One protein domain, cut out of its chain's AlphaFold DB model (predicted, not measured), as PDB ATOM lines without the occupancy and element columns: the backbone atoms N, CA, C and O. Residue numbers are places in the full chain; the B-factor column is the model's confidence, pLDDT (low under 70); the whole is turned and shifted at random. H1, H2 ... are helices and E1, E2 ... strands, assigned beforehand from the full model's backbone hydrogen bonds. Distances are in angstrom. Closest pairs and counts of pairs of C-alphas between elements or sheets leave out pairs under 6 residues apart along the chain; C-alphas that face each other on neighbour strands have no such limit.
ATOM      1  N   GLU A   3      31.598  -6.437  23.941       93.12
ATOM      2  CA  GLU A   3      30.737  -6.300  25.117       93.12
ATOM      3  C   GLU A   3      31.504  -5.710  26.307       93.12
ATOM      4  O   GLU A   3      32.629  -6.121  26.595       93.12
ATOM      5  N   PHE A   4      30.872  -4.764  27.001       95.50
ATOM      6  CA  PHE A   4      31.358  -4.114  28.215       95.50
ATOM      7  C   PHE A   4      30.368  -4.387  29.353       95.50
ATOM      8  O   PHE A   4      29.324  -3.744  29.445       95.50
ATOM      9  N   ALA A   5      30.671  -5.361  30.207       96.12
ATOM     10  CA  ALA A   5      29.778  -5.770  31.287       96.12
ATOM     11  C   ALA A   5      30.044  -4.968  32.571       96.12
ATOM     12  O   ALA A   5      31.140  -5.035  33.131       96.12
ATOM     13  N   ILE A   6      29.041  -4.239  33.058       95.12
ATOM     14  CA  ILE A   6      29.048  -3.612  34.382       95.12
ATOM     15  C   ILE A   6      28.916  -4.715  35.437       95.12
ATOM     16  O   ILE A   6      27.969  -5.494  35.393       95.12
ATOM     17  N   GLN A   7      29.859  -4.788  36.378       86.00
ATOM     18  CA  GLN A   7      29.845  -5.781  37.467       86.00
ATOM     19  C   GLN A   7      29.738  -5.125  38.842       86.00
ATOM     20  O   GLN A   7      28.971  -5.591  39.676       86.00
ATOM     21  N   ASP A   8      30.438  -4.009  39.035       83.00
ATOM     22  CA  ASP A   8      30.437  -3.241  40.274       83.00
ATOM     23  C   ASP A   8      30.265  -1.758  39.932       83.00
ATOM     24  O   ASP A   8      31.131  -1.157  39.293       83.00
ATOM     25  N   ALA A   9      29.136  -1.178  40.344       91.38
ATOM     26  CA  ALA A   9      28.877   0.254  40.248       91.38
ATOM     27  C   ALA A   9      28.951   0.891  41.642       91.38
ATOM     28  O   ALA A   9      28.521   0.308  42.639       91.38
ATOM     29  N   ASP A  10      29.505   2.097  41.720       95.62
ATOM     30  CA  ASP A  10      29.644   2.836  42.972       95.62
ATOM     31  C   ASP A  10      28.313   3.510  43.333       95.62
ATOM     32  O   ASP A  10      27.891   4.469  42.684       95.62
ATOM     33  N   ALA A  11      27.657   3.007  44.382       92.19
ATOM     34  CA  ALA A  11      26.349   3.484  44.827       92.19
ATOM     35  C   ALA A  11      26.336   4.983  45.178       92.19
ATOM     36  O   ALA A  11      25.427   5.701  44.771       92.19
ATOM     37  N   ALA A  12      27.372   5.491  45.855       94.25
ATOM     38  CA  ALA A  12      27.430   6.906  46.225       94.25
ATOM     39  C   ALA A  12      27.565   7.800  44.984       94.25
ATOM     40  O   ALA A  12      27.007   8.896  44.918       94.25
ATOM     41  N   LYS A  13      28.289   7.333  43.963       96.81
ATOM     42  CA  LYS A  13      28.384   8.046  42.685       96.81
ATOM     43  C   LYS A  13      27.114   7.926  41.851       96.81
ATOM     44  O   LYS A  13      26.775   8.886  41.161       96.81
ATOM     45  N   LEU A  14      26.405   6.799  41.928       93.75
ATOM     46  CA  LEU A  14      25.094   6.634  41.297       93.75
ATOM     47  C   LEU A  14      24.082   7.637  41.862       93.75
ATOM     48  O   LEU A  14      23.382   8.269  41.079       93.75
ATOM     49  N   GLU A  15      24.076   7.885  43.174       92.69
ATOM     50  CA  GLU A  15      23.226   8.921  43.789       92.69
ATOM     51  C   GLU A  15      23.549  10.333  43.263       92.69
ATOM     52  O   GLU A  15      22.652  11.143  42.989       92.69
ATOM     53  N   VAL A  16      24.839  10.641  43.078       95.19
ATOM     54  CA  VAL A  16      25.293  11.917  42.499       95.19
ATOM     55  C   VAL A  16      24.869  12.035  41.035       95.19
ATOM     56  O   VAL A  16      24.385  13.095  40.622       95.19
ATOM     57  N   PHE A  17      25.028  10.961  40.259       94.88
ATOM     58  CA  PHE A  17      24.548  10.868  38.883       94.88
ATOM     59  C   PHE A  17      23.032  11.095  38.816       94.88
ATOM     60  O   PHE A  17      22.602  12.004  38.107       94.88
ATOM     61  N   ALA A  18      22.244  10.349  39.593       92.38
ATOM     62  CA  ALA A  18      20.788  10.430  39.613       92.38
ATOM     63  C   ALA A  18      20.323  11.857  39.934       92.38
ATOM     64  O   ALA A  18      19.584  12.478  39.170       92.38
ATOM     65  N   SER A  19      20.878  12.447  40.997       92.00
ATOM     66  CA  SER A  19      20.606  13.836  41.383       92.00
ATOM     67  C   SER A  19      20.921  14.837  40.266       92.00
ATOM     68  O   SER A  19      20.181  15.801  40.050       92.00
ATOM     69  N   ALA A  20      22.038  14.650  39.558       91.94
ATOM     70  CA  ALA A  20      22.417  15.510  38.442       91.94
ATOM     71  C   ALA A  20      21.499  15.309  37.226       91.94
ATOM     72  O   ALA A  20      21.168  16.288  36.552       91.94
ATOM     73  N   PHE A  21      21.058  14.076  36.976       90.25
ATOM     74  CA  PHE A  21      20.180  13.744  35.863       90.25
ATOM     75  C   PHE A  21      18.772  14.312  36.076       90.25
ATOM     76  O   PHE A  21      18.254  14.987  35.189       90.25
ATOM     77  N   HIS A  22      18.215  14.217  37.289       88.44
ATOM     78  CA  HIS A  22      16.978  14.922  37.644       88.44
ATOM     79  C   HIS A  22      17.092  16.427  37.452       88.44
ATOM     80  O   HIS A  22      16.217  17.034  36.848       88.44
ATOM     81  N   ARG A  23      18.184  17.060  37.898       88.12
ATOM     82  CA  ARG A  23      18.381  18.509  37.703       88.12
ATOM     83  C   ARG A  23      18.480  18.909  36.233       88.12
ATOM     84  O   ARG A  23      18.128  20.038  35.900       88.12
ATOM     85  N   LEU A  24      18.965  18.018  35.368       85.38
ATOM     86  CA  LEU A  24      19.020  18.264  33.928       85.38
ATOM     87  C   LEU A  24      17.609  18.420  33.332       85.38
ATOM     88  O   LEU A  24      17.425  19.272  32.458       85.38
ATOM     89  N   TYR A  25      16.649  17.645  33.845       81.56
ATOM     90  CA  TYR A  25      15.236  17.627  33.449       81.56
ATOM     91  C   TYR A  25      14.322  18.497  34.335       81.56
ATOM     92  O   TYR A  25      13.203  18.829  33.949       81.56
ATOM     93  N   ALA A  26      14.777  18.919  35.514       78.94
ATOM     94  CA  ALA A  26      13.975  19.693  36.455       78.94
ATOM     95  C   ALA A  26      13.541  21.035  35.847       78.94
ATOM     96  O   ALA A  26      14.364  21.847  35.418       78.94
ATOM     97  N   GLY A  27      12.228  21.276  35.821       64.25
ATOM     98  CA  GLY A  27      11.644  22.498  35.260       64.25
ATOM     99  C   GLY A  27      11.700  22.581  33.730       64.25
ATOM    100  O   GLY A  27      11.376  23.627  33.166       64.25
ATOM    101  N   LEU A  34      17.574  19.641  25.705       74.62
ATOM    102  CA  LEU A  34      18.596  19.423  26.720       74.62
ATOM    103  C   LEU A  34      19.917  20.012  26.232       74.62
ATOM    104  O   LEU A  34      20.294  19.913  25.065       74.62
ATOM    105  N   ASN A  35      20.633  20.681  27.135       80.25
ATOM    106  CA  ASN A  35      21.924  21.250  26.789       80.25
ATOM    107  C   ASN A  35      22.928  20.099  26.646       80.25
ATOM    108  O   ASN A  35      23.186  19.408  27.631       80.25
ATOM    109  N   ARG A  36      23.522  19.932  25.457       79.00
ATOM    110  CA  ARG A  36      24.509  18.873  25.171       79.00
ATOM    111  C   ARG A  36      25.687  18.862  26.148       79.00
ATOM    112  O   ARG A  36      26.108  17.795  26.569       79.00
ATOM    113  N   ASN A  37      26.186  20.027  26.566       85.56
ATOM    114  CA  ASN A  37      27.279  20.104  27.543       85.56
ATOM    115  C   ASN A  37      26.830  19.626  28.927       85.56
ATOM    116  O   ASN A  37      27.605  19.002  29.644       85.56
ATOM    117  N   SER A  38      25.588  19.919  29.317       87.19
ATOM    118  CA  SER A  38      25.035  19.425  30.579       87.19
ATOM    119  C   SER A  38      24.758  17.924  30.512       87.19
ATOM    120  O   SER A  38      25.134  17.216  31.440       87.19
ATOM    121  N   ALA A  39      24.197  17.426  29.407       87.00
ATOM    122  CA  ALA A  39      24.025  15.994  29.173       87.00
ATOM    123  C   ALA A  39      25.375  15.262  29.199       87.00
ATOM    124  O   ALA A  39      25.475  14.194  29.796       87.00
ATOM    125  N   ARG A  40      26.433  15.860  28.629       90.06
ATOM    126  CA  ARG A  40      27.775  15.271  28.658       90.06
ATOM    127  C   ARG A  40      28.327  15.183  30.070       90.06
ATOM    128  O   ARG A  40      28.826  14.135  30.445       90.06
ATOM    129  N   LYS A  41      28.170  16.238  30.871       92.81
ATOM    130  CA  LYS A  41      28.571  16.212  32.285       92.81
ATOM    131  C   LYS A  41      27.850  15.115  33.069       92.81
ATOM    132  O   LYS A  41      28.474  14.463  33.893       92.81
ATOM    133  N   VAL A  42      26.554  14.916  32.826       93.69
ATOM    134  CA  VAL A  42      25.791  13.841  33.480       93.69
ATOM    135  C   VAL A  42      26.270  12.468  33.001       93.69
ATOM    136  O   VAL A  42      26.429  11.568  33.819       93.69
ATOM    137  N   ALA A  43      26.593  12.316  31.715       94.25
ATOM    138  CA  ALA A  43      27.190  11.088  31.197       94.25
ATOM    139  C   ALA A  43      28.573  10.813  31.806       94.25
ATOM    140  O   ALA A  43      28.854   9.679  32.171       94.25
ATOM    141  N   ASP A  44      29.413  11.834  32.001       95.88
ATOM    142  CA  ASP A  44      30.713  11.673  32.663       95.88
ATOM    143  C   ASP A  44      30.543  11.203  34.128       95.88
ATOM    144  O   ASP A  44      31.324  10.379  34.605       95.88
ATOM    145  N   LEU A  45      29.493  11.661  34.828       97.31
ATOM    146  CA  LEU A  45      29.133  11.158  36.164       97.31
ATOM    147  C   LEU A  45      28.666   9.697  36.119       97.31
ATOM    148  O   LEU A  45      29.099   8.901  36.949       97.31
ATOM    149  N   ALA A  46      27.827   9.332  35.144       96.62
ATOM    150  CA  ALA A  46      27.391   7.950  34.941       96.62
ATOM    151  C   ALA A  46      28.586   7.022  34.674       96.62
ATOM    152  O   ALA A  46      28.705   5.970  35.293       96.62
ATOM    153  N   VAL A  47      29.520   7.435  33.814       97.44
ATOM    154  CA  VAL A  47      30.755   6.691  33.524       97.44
ATOM    155  C   VAL A  47      31.604   6.510  34.780       97.44
ATOM    156  O   VAL A  47      32.147   5.430  35.006       97.44
ATOM    157  N   ASP A  48      31.731   7.546  35.611       97.31
ATOM    158  CA  ASP A  48      32.492   7.437  36.855       97.31
ATOM    159  C   ASP A  48      31.820   6.523  37.893       97.31
ATOM    160  O   ASP A  48      32.520   5.843  38.646       97.31
ATOM    161  N   ALA A  49      30.486   6.479  37.905       97.12
ATOM    162  CA  ALA A  49      29.698   5.599  38.763       97.12
ATOM    163  C   ALA A  49      29.744   4.129  38.308       97.12
ATOM    164  O   ALA A  49      29.912   3.236  39.133       97.12
ATOM    165  N   LEU A  50      29.646   3.877  37.000       97.06
ATOM    166  CA  LEU A  50      29.684   2.538  36.395       97.06
ATOM    167  C   LEU A  50      31.101   1.945  36.307       97.06
ATOM    168  O   LEU A  50      31.268   0.751  36.062       97.06
ATOM    169  N   GLY A  51      32.129   2.776  36.479       96.25
ATOM    170  CA  GLY A  51      33.513   2.337  36.583       96.25
ATOM    171  C   GLY A  51      34.171   1.988  35.246       96.25
ATOM    172  O   GLY A  51      33.885   2.566  34.195       96.25
ATOM    173  N   GLN A  52      35.144   1.075  35.301       96.50
ATOM    174  CA  GLN A  52      36.050   0.812  34.180       96.50
ATOM    175  C   GLN A  52      35.345   0.350  32.892       96.50
ATOM    176  O   GLN A  52      35.678   0.898  31.842       96.50
ATOM    177  N   PRO A  53      34.342  -0.549  32.923       96.69
ATOM    178  CA  PRO A  53      33.692  -0.997  31.692       96.69
ATOM    179  C   PRO A  53      33.013   0.145  30.916       96.69
ATOM    180  O   PRO A  53      33.104   0.200  29.692       96.69
ATOM    181  N   ALA A  54      32.398   1.110  31.613       96.62
ATOM    182  CA  ALA A  54      31.816   2.291  30.975       96.62
ATOM    183  C   ALA A  54      32.888   3.237  30.409       96.62
ATOM    184  O   ALA A  54      32.702   3.817  29.340       96.62
ATOM    185  N   ARG A  55      34.035   3.373  31.088       96.31
ATOM    186  CA  ARG A  55      35.179   4.150  30.576       96.31
ATOM    187  C   ARG A  55      35.747   3.529  29.305       96.31
ATOM    188  O   ARG A  55      36.016   4.256  28.352       96.31
ATOM    189  N   ASP A  56      35.887   2.208  29.278       95.38
ATOM    190  CA  ASP A  56      36.381   1.477  28.112       95.38
ATOM    191  C   ASP A  56      35.405   1.585  26.934       95.38
ATOM    192  O   ASP A  56      35.835   1.812  25.803       95.38
ATOM    193  N   PHE A  57      34.095   1.520  27.199       95.75
ATOM    194  CA  PHE A  57      33.066   1.790  26.192       95.75
ATOM    195  C   PHE A  57      33.216   3.202  25.608       95.75
ATOM    196  O   PHE A  57      33.307   3.361  24.391       95.75
ATOM    197  N   MET A  58      33.318   4.225  26.466       95.19
ATOM    198  CA  MET A  58      33.472   5.619  26.033       95.19
ATOM    199  C   MET A  58      34.765   5.856  25.246       95.19
ATOM    200  O   MET A  58      34.767   6.612  24.278       95.19
ATOM    201  N   ALA A  59      35.854   5.188  25.629       94.25
ATOM    202  CA  ALA A  59      37.100   5.220  24.877       94.25
ATOM    203  C   ALA A  59      36.950   4.537  23.509       94.25
ATOM    204  O   ALA A  59      37.519   5.004  22.527       94.25
ATOM    205  N   MET A  60      36.178   3.450  23.414       94.56
ATOM    206  CA  MET A  60      35.946   2.727  22.160       94.56
ATOM    207  C   MET A  60      35.142   3.541  21.139       94.56
ATOM    208  O   MET A  60      35.413   3.449  19.944       94.56
ATOM    209  N   VAL A  61      34.181   4.344  21.598       92.88
ATOM    210  CA  VAL A  61      33.324   5.172  20.726       92.88
ATOM    211  C   VAL A  61      33.961   6.518  20.359       92.88
ATOM    212  O   VAL A  61      33.484   7.175  19.430       92.88
ATOM    213  N   ASP A  62      35.047   6.912  21.038       91.31
ATOM    214  CA  ASP A  62      35.788   8.150  20.772       91.31
ATOM    215  C   ASP A  62      36.250   8.206  19.301       91.31
ATOM    216  O   ASP A  62      36.998   7.325  18.867       91.31
ATOM    217  N   PRO A  63      35.860   9.238  18.523       89.06
ATOM    218  CA  PRO A  63      36.264   9.406  17.125       89.06
ATOM    219  C   PRO A  63      37.780   9.400  16.881       89.06
ATOM    220  O   PRO A  63      38.214   9.142  15.759       89.06
ATOM    221  N   LEU A  64      38.580   9.707  17.902       90.88
ATOM    222  CA  LEU A  64      40.041   9.717  17.836       90.88
ATOM    223  C   LEU A  64      40.669   8.360  18.169       90.88
ATOM    224  O   LEU A  64      41.881   8.201  18.007       90.88
ATOM    225  N   ASN A  65      39.886   7.380  18.624       90.81
ATOM    226  CA  ASN A  65      40.408   6.059  18.933       90.81
ATOM    227  C   ASN A  65      40.762   5.303  17.634       90.81
ATOM    228  O   ASN A  65      39.875   5.012  16.829       90.81
ATOM    229  N   PRO A  66      42.036   4.908  17.425       89.88
ATOM    230  CA  PRO A  66      42.449   4.165  16.231       89.88
ATOM    231  C   PRO A  66      41.833   2.760  16.138       89.88
ATOM    232  O   PRO A  66      41.849   2.157  15.066       89.88
ATOM    233  N   LEU A  67      41.314   2.234  17.248       89.81
ATOM    234  CA  LEU A  67      40.627   0.946  17.338       89.81
ATOM    235  C   LEU A  67      39.098   1.083  17.289       89.81
ATOM    236  O   LEU A  67      38.411   0.069  17.416       89.81
ATOM    237  N   ARG A  68      38.563   2.302  17.095       89.62
ATOM    238  CA  ARG A  68      37.119   2.550  16.986       89.62
ATOM    239  C   ARG A  68      36.517   1.650  15.897       89.62
ATOM    240  O   ARG A  68      36.963   1.707  14.744       89.62
ATOM    241  N   PRO A  69      35.503   0.828  16.218       89.25
ATOM    242  CA  PRO A  69      34.814   0.023  15.222       89.25
ATOM    243  C   PRO A  69      34.151   0.899  14.157       89.25
ATOM    244  O   PRO A  69      33.756   2.034  14.411       89.25
ATOM    245  N   LYS A  70      33.998   0.351  12.948       87.50
ATOM    246  CA  LYS A  70      33.258   1.031  11.872       87.50
ATOM    247  C   LYS A  70      31.761   1.100  12.154       87.50
ATOM    248  O   LYS A  70      31.120   2.060  11.744       87.50
ATOM    249  N   ASP A  71      31.243   0.069  12.811       90.06
ATOM    250  CA  ASP A  71      29.854  -0.045  13.226       90.06
ATOM    251  C   ASP A  71      29.804  -0.012  14.755       90.06
ATOM    252  O   ASP A  71      30.345  -0.897  15.421       90.06
ATOM    253  N   LEU A  72      29.227   1.055  15.303       89.56
ATOM    254  CA  LEU A  72      29.156   1.275  16.748       89.56
ATOM    255  C   LEU A  72      27.907   0.668  17.371       89.56
ATOM    256  O   LEU A  72      27.873   0.508  18.589       89.56
ATOM    257  N   ASP A  73      26.928   0.263  16.562       87.31
ATOM    258  CA  ASP A  73      25.766  -0.479  17.053       87.31
ATOM    259  C   ASP A  73      26.149  -1.934  17.402       87.31
ATOM    260  O   ASP A  73      25.447  -2.629  18.138       87.31
ATOM    261  N   ASP A  74      27.332  -2.364  16.952       88.19
ATOM    262  CA  ASP A  74      27.983  -3.629  17.295       88.19
ATOM    263  C   ASP A  74      28.644  -3.620  18.693       88.19
ATOM    264  O   ASP A  74      29.118  -4.659  19.177       88.19
ATOM    265  N   LEU A  75      28.700  -2.454  19.346       92.56
ATOM    266  CA  LEU A  75      29.137  -2.298  20.730       92.56
ATOM    267  C   LEU A  75      27.954  -2.468  21.679       92.56
ATOM    268  O   LEU A  75      26.868  -1.936  21.453       92.56
ATOM    269  N   ARG A  76      28.175  -3.175  22.786       93.62
ATOM    270  CA  ARG A  76      27.169  -3.358  23.834       93.62
ATOM    271  C   ARG A  76      27.753  -3.049  25.194       93.62
ATOM    272  O   ARG A  76      28.834  -3.523  25.516       93.62
ATOM    273  N   ILE A  77      27.009  -2.308  25.998       95.12
ATOM    274  CA  ILE A  77      27.263  -2.144  27.426       95.12
ATOM    275  C   ILE A  77      26.107  -2.814  28.171       95.12
ATOM    276  O   ILE A  77      24.941  -2.549  27.880       95.12
ATOM    277  N   THR A  78      26.418  -3.764  29.045       95.25
ATOM    278  CA  THR A  78      25.431  -4.653  29.675       95.25
ATOM    279  C   THR A  78      25.555  -4.605  31.191       95.25
ATOM    280  O   THR A  78      26.573  -4.181  31.729       95.25
ATOM    281  N   TYR A  79      24.509  -5.022  31.893       95.19
ATOM    282  CA  TYR A  79      24.437  -5.044  33.353       95.19
ATOM    283  C   TYR A  79      23.690  -6.303  33.827       95.19
ATOM    284  O   TYR A  79      22.984  -6.924  33.022       95.19
ATOM    285  N   PRO A  80      23.824  -6.703  35.106       92.56
ATOM    286  CA  PRO A  80      23.111  -7.852  35.663       92.56
ATOM    287  C   PRO A  80      21.592  -7.674  35.575       92.56
ATOM    288  O   PRO A  80      21.085  -6.563  35.707       92.56
ATOM    289  N   ALA A  81      20.843  -8.764  35.400       89.25
ATOM    290  CA  ALA A  81      19.382  -8.698  35.281       89.25
ATOM    291  C   ALA A  81      18.704  -8.088  36.526       89.25
ATOM    292  O   ALA A  81      17.682  -7.418  36.399       89.25
ATOM    293  N   GLU A  82      19.296  -8.284  37.708       89.25
ATOM    294  CA  GLU A  82      18.845  -7.700  38.978       89.25
ATOM    295  C   GLU A  82      19.372  -6.282  39.262       89.25
ATOM    296  O   GLU A  82      19.226  -5.792  40.381       89.25
ATOM    297  N   ALA A  83      19.999  -5.610  38.291       89.88
ATOM    298  CA  ALA A  83      20.501  -4.255  38.487       89.88
ATOM    299  C   ALA A  83      19.378  -3.276  38.884       89.88
ATOM    300  O   ALA A  83      18.260  -3.341  38.361       89.88
ATOM    301  N   GLY A  84      19.703  -2.343  39.783       90.12
ATOM    302  CA  GLY A  84      18.825  -1.229  40.145       90.12
ATOM    303  C   GLY A  84      18.596  -0.269  38.978       90.12
ATOM    304  O   GLY A  84      19.351  -0.262  37.999       90.12
ATOM    305  N   ASP A  85      17.551   0.546  39.069       90.94
ATOM    306  CA  ASP A  85      17.160   1.448  37.985       90.94
ATOM    307  C   ASP A  85      18.194   2.546  37.729       90.94
ATOM    308  O   ASP A  85      18.385   2.944  36.584       90.94
ATOM    309  N   GLU A  86      18.951   2.961  38.746       92.31
ATOM    310  CA  GLU A  86      20.060   3.902  38.600       92.31
ATOM    311  C   GLU A  86      21.159   3.338  37.697       92.31
ATOM    312  O   GLU A  86      21.704   4.062  36.864       92.31
ATOM    313  N   ILE A  87      21.461   2.038  37.810       94.88
ATOM    314  CA  ILE A  87      22.429   1.363  36.934       94.88
ATOM    315  C   ILE A  87      21.863   1.273  35.516       94.88
ATOM    316  O   ILE A  87      22.572   1.597  34.563       94.88
ATOM    317  N   LYS A  88      20.593   0.875  35.362       94.62
ATOM    318  CA  LYS A  88      19.937   0.793  34.045       94.62
ATOM    319  C   LYS A  88      19.935   2.152  33.343       94.62
ATOM    320  O   LYS A  88      20.331   2.239  32.183       94.62
ATOM    321  N   ALA A  89      19.552   3.208  34.058       93.69
ATOM    322  CA  ALA A  89      19.522   4.579  33.565       93.69
ATOM    323  C   ALA A  89      20.923   5.097  33.217       93.69
ATOM    324  O   ALA A  89      21.119   5.678  32.151       93.69
ATOM    325  N   ALA A  90      21.917   4.853  34.078       95.62
ATOM    326  CA  ALA A  90      23.305   5.219  33.812       95.62
ATOM    327  C   ALA A  90      23.837   4.519  32.553       95.62
ATOM    328  O   ALA A  90      24.469   5.159  31.713       95.62
ATOM    329  N   VAL A  91      23.561   3.222  32.389       96.31
ATOM    330  CA  VAL A  91      24.000   2.461  31.213       96.31
ATOM    331  C   VAL A  91      23.293   2.940  29.947       96.31
ATOM    332  O   VAL A  91      23.964   3.154  28.937       96.31
ATOM    333  N   ALA A  92      21.981   3.172  29.999       93.94
ATOM    334  CA  ALA A  92      21.225   3.725  28.878       93.94
ATOM    335  C   ALA A  92      21.776   5.100  28.454       93.94
ATOM    336  O   ALA A  92      22.031   5.328  27.270       93.94
ATOM    337  N   LEU A  93      22.073   5.979  29.419       93.81
ATOM    338  CA  LEU A  93      22.686   7.276  29.143       93.81
ATOM    339  C   LEU A  93      24.067   7.133  28.491       93.81
ATOM    340  O   LEU A  93      24.357   7.829  27.520       93.81
ATOM    341  N   VAL A  94      24.928   6.246  28.997       95.19
ATOM    342  CA  VAL A  94      26.251   5.995  28.399       95.19
ATOM    343  C   VAL A  94      26.114   5.451  26.976       95.19
ATOM    344  O   VAL A  94      26.839   5.885  26.083       95.19
ATOM    345  N   TYR A  95      25.146   4.572  26.728       94.25
ATOM    346  CA  TYR A  95      24.904   3.992  25.408       94.25
ATOM    347  C   TYR A  95      24.465   5.022  24.352       94.25
ATOM    348  O   TYR A  95      24.835   4.894  23.181       94.25
ATOM    349  N   CYS A  96      23.769   6.094  24.752       91.50
ATOM    350  CA  CYS A  96      23.431   7.217  23.863       91.50
ATOM    351  C   CYS A  96      24.686   7.854  23.231       91.50
ATOM    352  O   CYS A  96      24.648   8.380  22.121       91.50
ATOM    353  N   TYR A  97      25.830   7.794  23.922       91.06
ATOM    354  CA  TYR A  97      27.094   8.366  23.449       91.06
ATOM    355  C   TYR A  97      27.854   7.473  22.468       91.06
ATOM    356  O   TYR A  97      28.960   7.841  22.070       91.06
ATOM    357  N   ARG A  98      27.273   6.349  22.023       92.50
ATOM    358  CA  ARG A  98      27.858   5.551  20.937       92.50
ATOM    359  C   ARG A  98      27.995   6.359  19.649       92.50
ATOM    360  O   ARG A  98      29.006   6.240  18.974       92.50
ATOM    361  N   HIS A  99      27.052   7.259  19.373       88.56
ATOM    362  CA  HIS A  99      27.127   8.218  18.270       88.56
ATOM    363  C   HIS A  99      27.171   9.643  18.847       88.56
ATOM    364  O   HIS A  99      26.144  10.318  18.886       88.56
ATOM    365  N   PRO A 100      28.327  10.137  19.334       78.25
ATOM    366  CA  PRO A 100      28.396  11.413  20.058       78.25
ATOM    367  C   PRO A 100      28.021  12.629  19.189       78.25
ATOM    368  O   PRO A 100      27.576  13.656  19.704       78.25
ATOM    369  N   GLU A 101      28.156  12.515  17.867       82.12
ATOM    370  CA  GLU A 101      27.655  13.470  16.873       82.12
ATOM    371  C   GLU A 101      26.120  13.484  16.714       82.12
ATOM    372  O   GLU A 101      25.565  14.476  16.236       82.12
ATOM    373  N   GLN A 102      25.438  12.408  17.118       82.56
ATOM    374  CA  GLN A 102      24.020  12.126  16.872       82.56
ATOM    375  C   GLN A 102      23.320  11.629  18.145       82.56
ATOM    376  O   GLN A 102      22.627  10.618  18.129       82.56
ATOM    377  N   ILE A 103      23.505  12.334  19.262       81.50
ATOM    378  CA  ILE A 103      22.790  12.001  20.500       81.50
ATOM    379  C   ILE A 103      21.288  12.209  20.270       81.50
ATOM    380  O   ILE A 103      20.854  13.347  20.050       81.50
ATOM    381  N   ASP A 104      20.528  11.118  20.329       79.12
ATOM    382  CA  ASP A 104      19.076  11.120  20.186       79.12
ATOM    383  C   ASP A 104      18.410  11.538  21.503       79.12
ATOM    384  O   ASP A 104      18.717  11.013  22.575       79.12
ATOM    385  N   LEU A 105      17.502  12.514  21.425       78.50
ATOM    386  CA  LEU A 105      16.748  12.970  22.588       78.50
ATOM    387  C   LEU A 105      15.799  11.882  23.099       78.50
ATOM    388  O   LEU A 105      15.620  11.799  24.307       78.50
ATOM    389  N   SER A 106      15.252  11.020  22.232       82.56
ATOM    390  CA  SER A 106      14.359   9.951  22.693       82.56
ATOM    391  C   SER A 106      15.095   8.919  23.544       82.56
ATOM    392  O   SER A 106      14.569   8.481  24.558       82.56
ATOM    393  N   GLU A 107      16.338   8.577  23.191       85.62
ATOM    394  CA  GLU A 107      17.149   7.652  23.995       85.62
ATOM    395  C   GLU A 107      17.537   8.266  25.350       85.62
ATOM    396  O   GLU A 107      17.568   7.571  26.368       85.62
ATOM    397  N   LEU A 108      17.792   9.581  25.388       85.50
ATOM    398  CA  LEU A 108      18.004  10.306  26.644       85.50
ATOM    399  C   LEU A 108      16.743  10.309  27.517       85.50
ATOM    400  O   LEU A 108      16.845  10.113  28.729       85.50
ATOM    401  N   ASP A 109      15.572  10.506  26.910       86.00
ATOM    402  CA  ASP A 109      14.284  10.502  27.602       86.00
ATOM    403  C   ASP A 109      13.930   9.111  28.133       86.00
ATOM    404  O   ASP A 109      13.441   8.997  29.257       86.00
ATOM    405  N   ASP A 110      14.250   8.049  27.395       86.12
ATOM    406  CA  ASP A 110      14.104   6.668  27.858       86.12
ATOM    407  C   ASP A 110      15.034   6.388  29.049       86.12
ATOM    408  O   ASP A 110      14.601   5.847  30.071       86.12
ATOM    409  N   ALA A 111      16.298   6.824  28.970       87.12
ATOM    410  CA  ALA A 111      17.258   6.701  30.067       87.12
ATOM    411  C   ALA A 111      16.793   7.448  31.327       87.12
ATOM    412  O   ALA A 111      16.927   6.937  32.439       87.12
ATOM    413  N   TYR A 112      16.223   8.644  31.163       86.81
ATOM    414  CA  TYR A 112      15.640   9.393  32.271       86.81
ATOM    415  C   TYR A 112      14.375   8.725  32.818       86.81
ATOM    416  O   TYR A 112      14.185   8.677  34.032       86.81
ATOM    417  N   SER A 113      13.526   8.178  31.948       86.19
ATOM    418  CA  SER A 113      12.281   7.514  32.346       86.19
ATOM    419  C   SER A 113      12.539   6.299  33.236       86.19
ATOM    420  O   SER A 113      11.810   6.109  34.207       86.19
ATOM    421  N   LEU A 114      13.608   5.538  32.963       86.56
ATOM    422  CA  LEU A 114      14.068   4.444  33.829       86.56
ATOM    423  C   LEU A 114      14.409   4.931  35.243       86.56
ATOM    424  O   LEU A 114      14.059   4.282  36.223       86.56
ATOM    425  N   LEU A 115      15.076   6.081  35.356       85.31
ATOM    426  CA  LEU A 115      15.418   6.660  36.654       85.31
ATOM    427  C   LEU A 115      14.168   7.193  37.372       85.31
ATOM    428  O   LEU A 115      13.951   6.924  38.550       85.31
ATOM    429  N   ALA A 116      13.319   7.927  36.651       82.38
ATOM    430  CA  ALA A 116      12.134   8.573  37.205       82.38
ATOM    431  C   ALA A 116      11.055   7.581  37.673       82.38
ATOM    432  O   ALA A 116      10.299   7.905  38.592       82.38
ATOM    433  N   SER A 117      10.972   6.382  37.082       73.31
ATOM    434  CA  SER A 117      10.074   5.331  37.577       73.31
ATOM    435  C   SER A 117      10.454   4.848  38.976       73.31
ATOM    436  O   SER A 117       9.560   4.583  39.777       73.31
ATOM    437  N   SER A 118      11.750   4.817  39.303       60.38
ATOM    438  CA  SER A 118      12.226   4.375  40.619       60.38
ATOM    439  C   SER A 118      11.803   5.328  41.745       60.38
ATOM    440  O   SER A 118      11.371   4.885  42.811       60.38
ATOM    441  N   ASP A 119      11.819   6.638  41.487       59.00
ATOM    442  CA  ASP A 119      11.402   7.676  42.447       59.00
ATOM    443  C   ASP A 119       9.893   7.649  42.753       59.00
ATOM    444  O   ASP A 119       9.461   7.969  43.869       59.00
ATOM    445  N   MET A 120       9.065   7.261  41.774       56.91
ATOM    446  CA  MET A 120       7.623   7.094  41.987       56.91
ATOM    447  C   MET A 120       7.315   5.879  42.866       56.91
ATOM    448  O   MET A 120       6.391   5.944  43.676       56.91
ATOM    449  N   GLU A 121       8.095   4.801  42.753       52.12
ATOM    450  CA  GLU A 121       7.946   3.613  43.603       52.12
ATOM    451  C   GLU A 121       8.523   3.812  45.018       52.12
ATOM    452  O   GLU A 121       8.028   3.208  45.970       52.12
ATOM    453  N   HIS A 122       9.505   4.706  45.188       44.59
ATOM    454  CA  HIS A 122      10.116   5.037  46.486       44.59
ATOM    455  C   HIS A 122       9.459   6.218  47.215       44.59
ATOM    456  O   HIS A 122       9.879   6.572  48.320       44.59
ATOM    457  N   SER A 123       8.410   6.819  46.648       32.81
ATOM    458  CA  SER A 123       7.621   7.833  47.346       32.81
ATOM    459  C   SER A 123       6.761   7.169  48.432       32.81
ATOM    460  O   SER A 123       5.827   6.434  48.097       32.81
TER     461      SER A 123
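AT A GLANCE: This is residues 3 to 27 and 34 to 123 of the 126 residues of an uncharacterized protein of Sinorhizobium meliloti (strain SM11) (UniProt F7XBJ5). Two antiparallel helix pairs, H1 with H2 and H4 with H5, cross steeply, with H4 in the middle. H3 turns off from H2 and packs on a tiny parallel sheet, E1 beside E2; the loop 62 to 74 and the end of H5 lie at opposite ends of the long axis. The 115 printed residues run E1 H1 H2 H3 E2 H4 H5, mostly helix. The whole is compact, with a radius of gyration of the C-alphas of 13.5 A, yet elongated, spanning 46 by 30 by 20 A.

IN THESE COORDINATES: Find C-alpha 3 at (30.737, -6.300, 25.117), where E1, residues 3 to 5, begins. H1, residues 11 to 25, covers 21.3 A; H2, residues 36 to 50, 20.5 A; H3, residues 52 to 61, 14.4 A. E2 is residues 75 to 78, and H4, residues 85 to 96, covers 16.5 A. H5, residues 105 to 121, covers 24.6 A, has a kink of 26 degrees near residue 112 and ends at C-alpha 121, (7.946, 3.613, 43.603).

HOW THE PARTS SIT: Start at H4, the hub. It forms a hairpin with H5, 4 degrees, opposite ways, closest C-alphas Ala 89 and Ala 111 at 4.7 A. H2 touches H4 at a steep tilt of 54 degrees, closest C-alphas Ala 46 and Ala 90, 5.0 A. H1 touches H2 at 17 degrees, opposite ways, closest C-alphas Lys 13 and Ala 49, 4.8 A. H2 and H3 touch only at the corner. The closest C-alphas of E1 and H3 are Phe 4 and Pro 53, 5.2 A. Between E1 and E2, parallel, look at N 4 and O 76, 2.8 A. Every O i to N i+4 pair is within hydrogen-bond range in H1, H2, H3 and H4; in H5, 10 of 13.

THE WHOLE: C-alphas Pro 66 and Ser 123 are farthest apart, 46.8 A. Residues 28 to 33 are cut out, leaving 11.4 A between C-alphas 27 and 34. The link from H3 to E2 is long. Confidence is under 70 at residue 27 and residues 118 to 123.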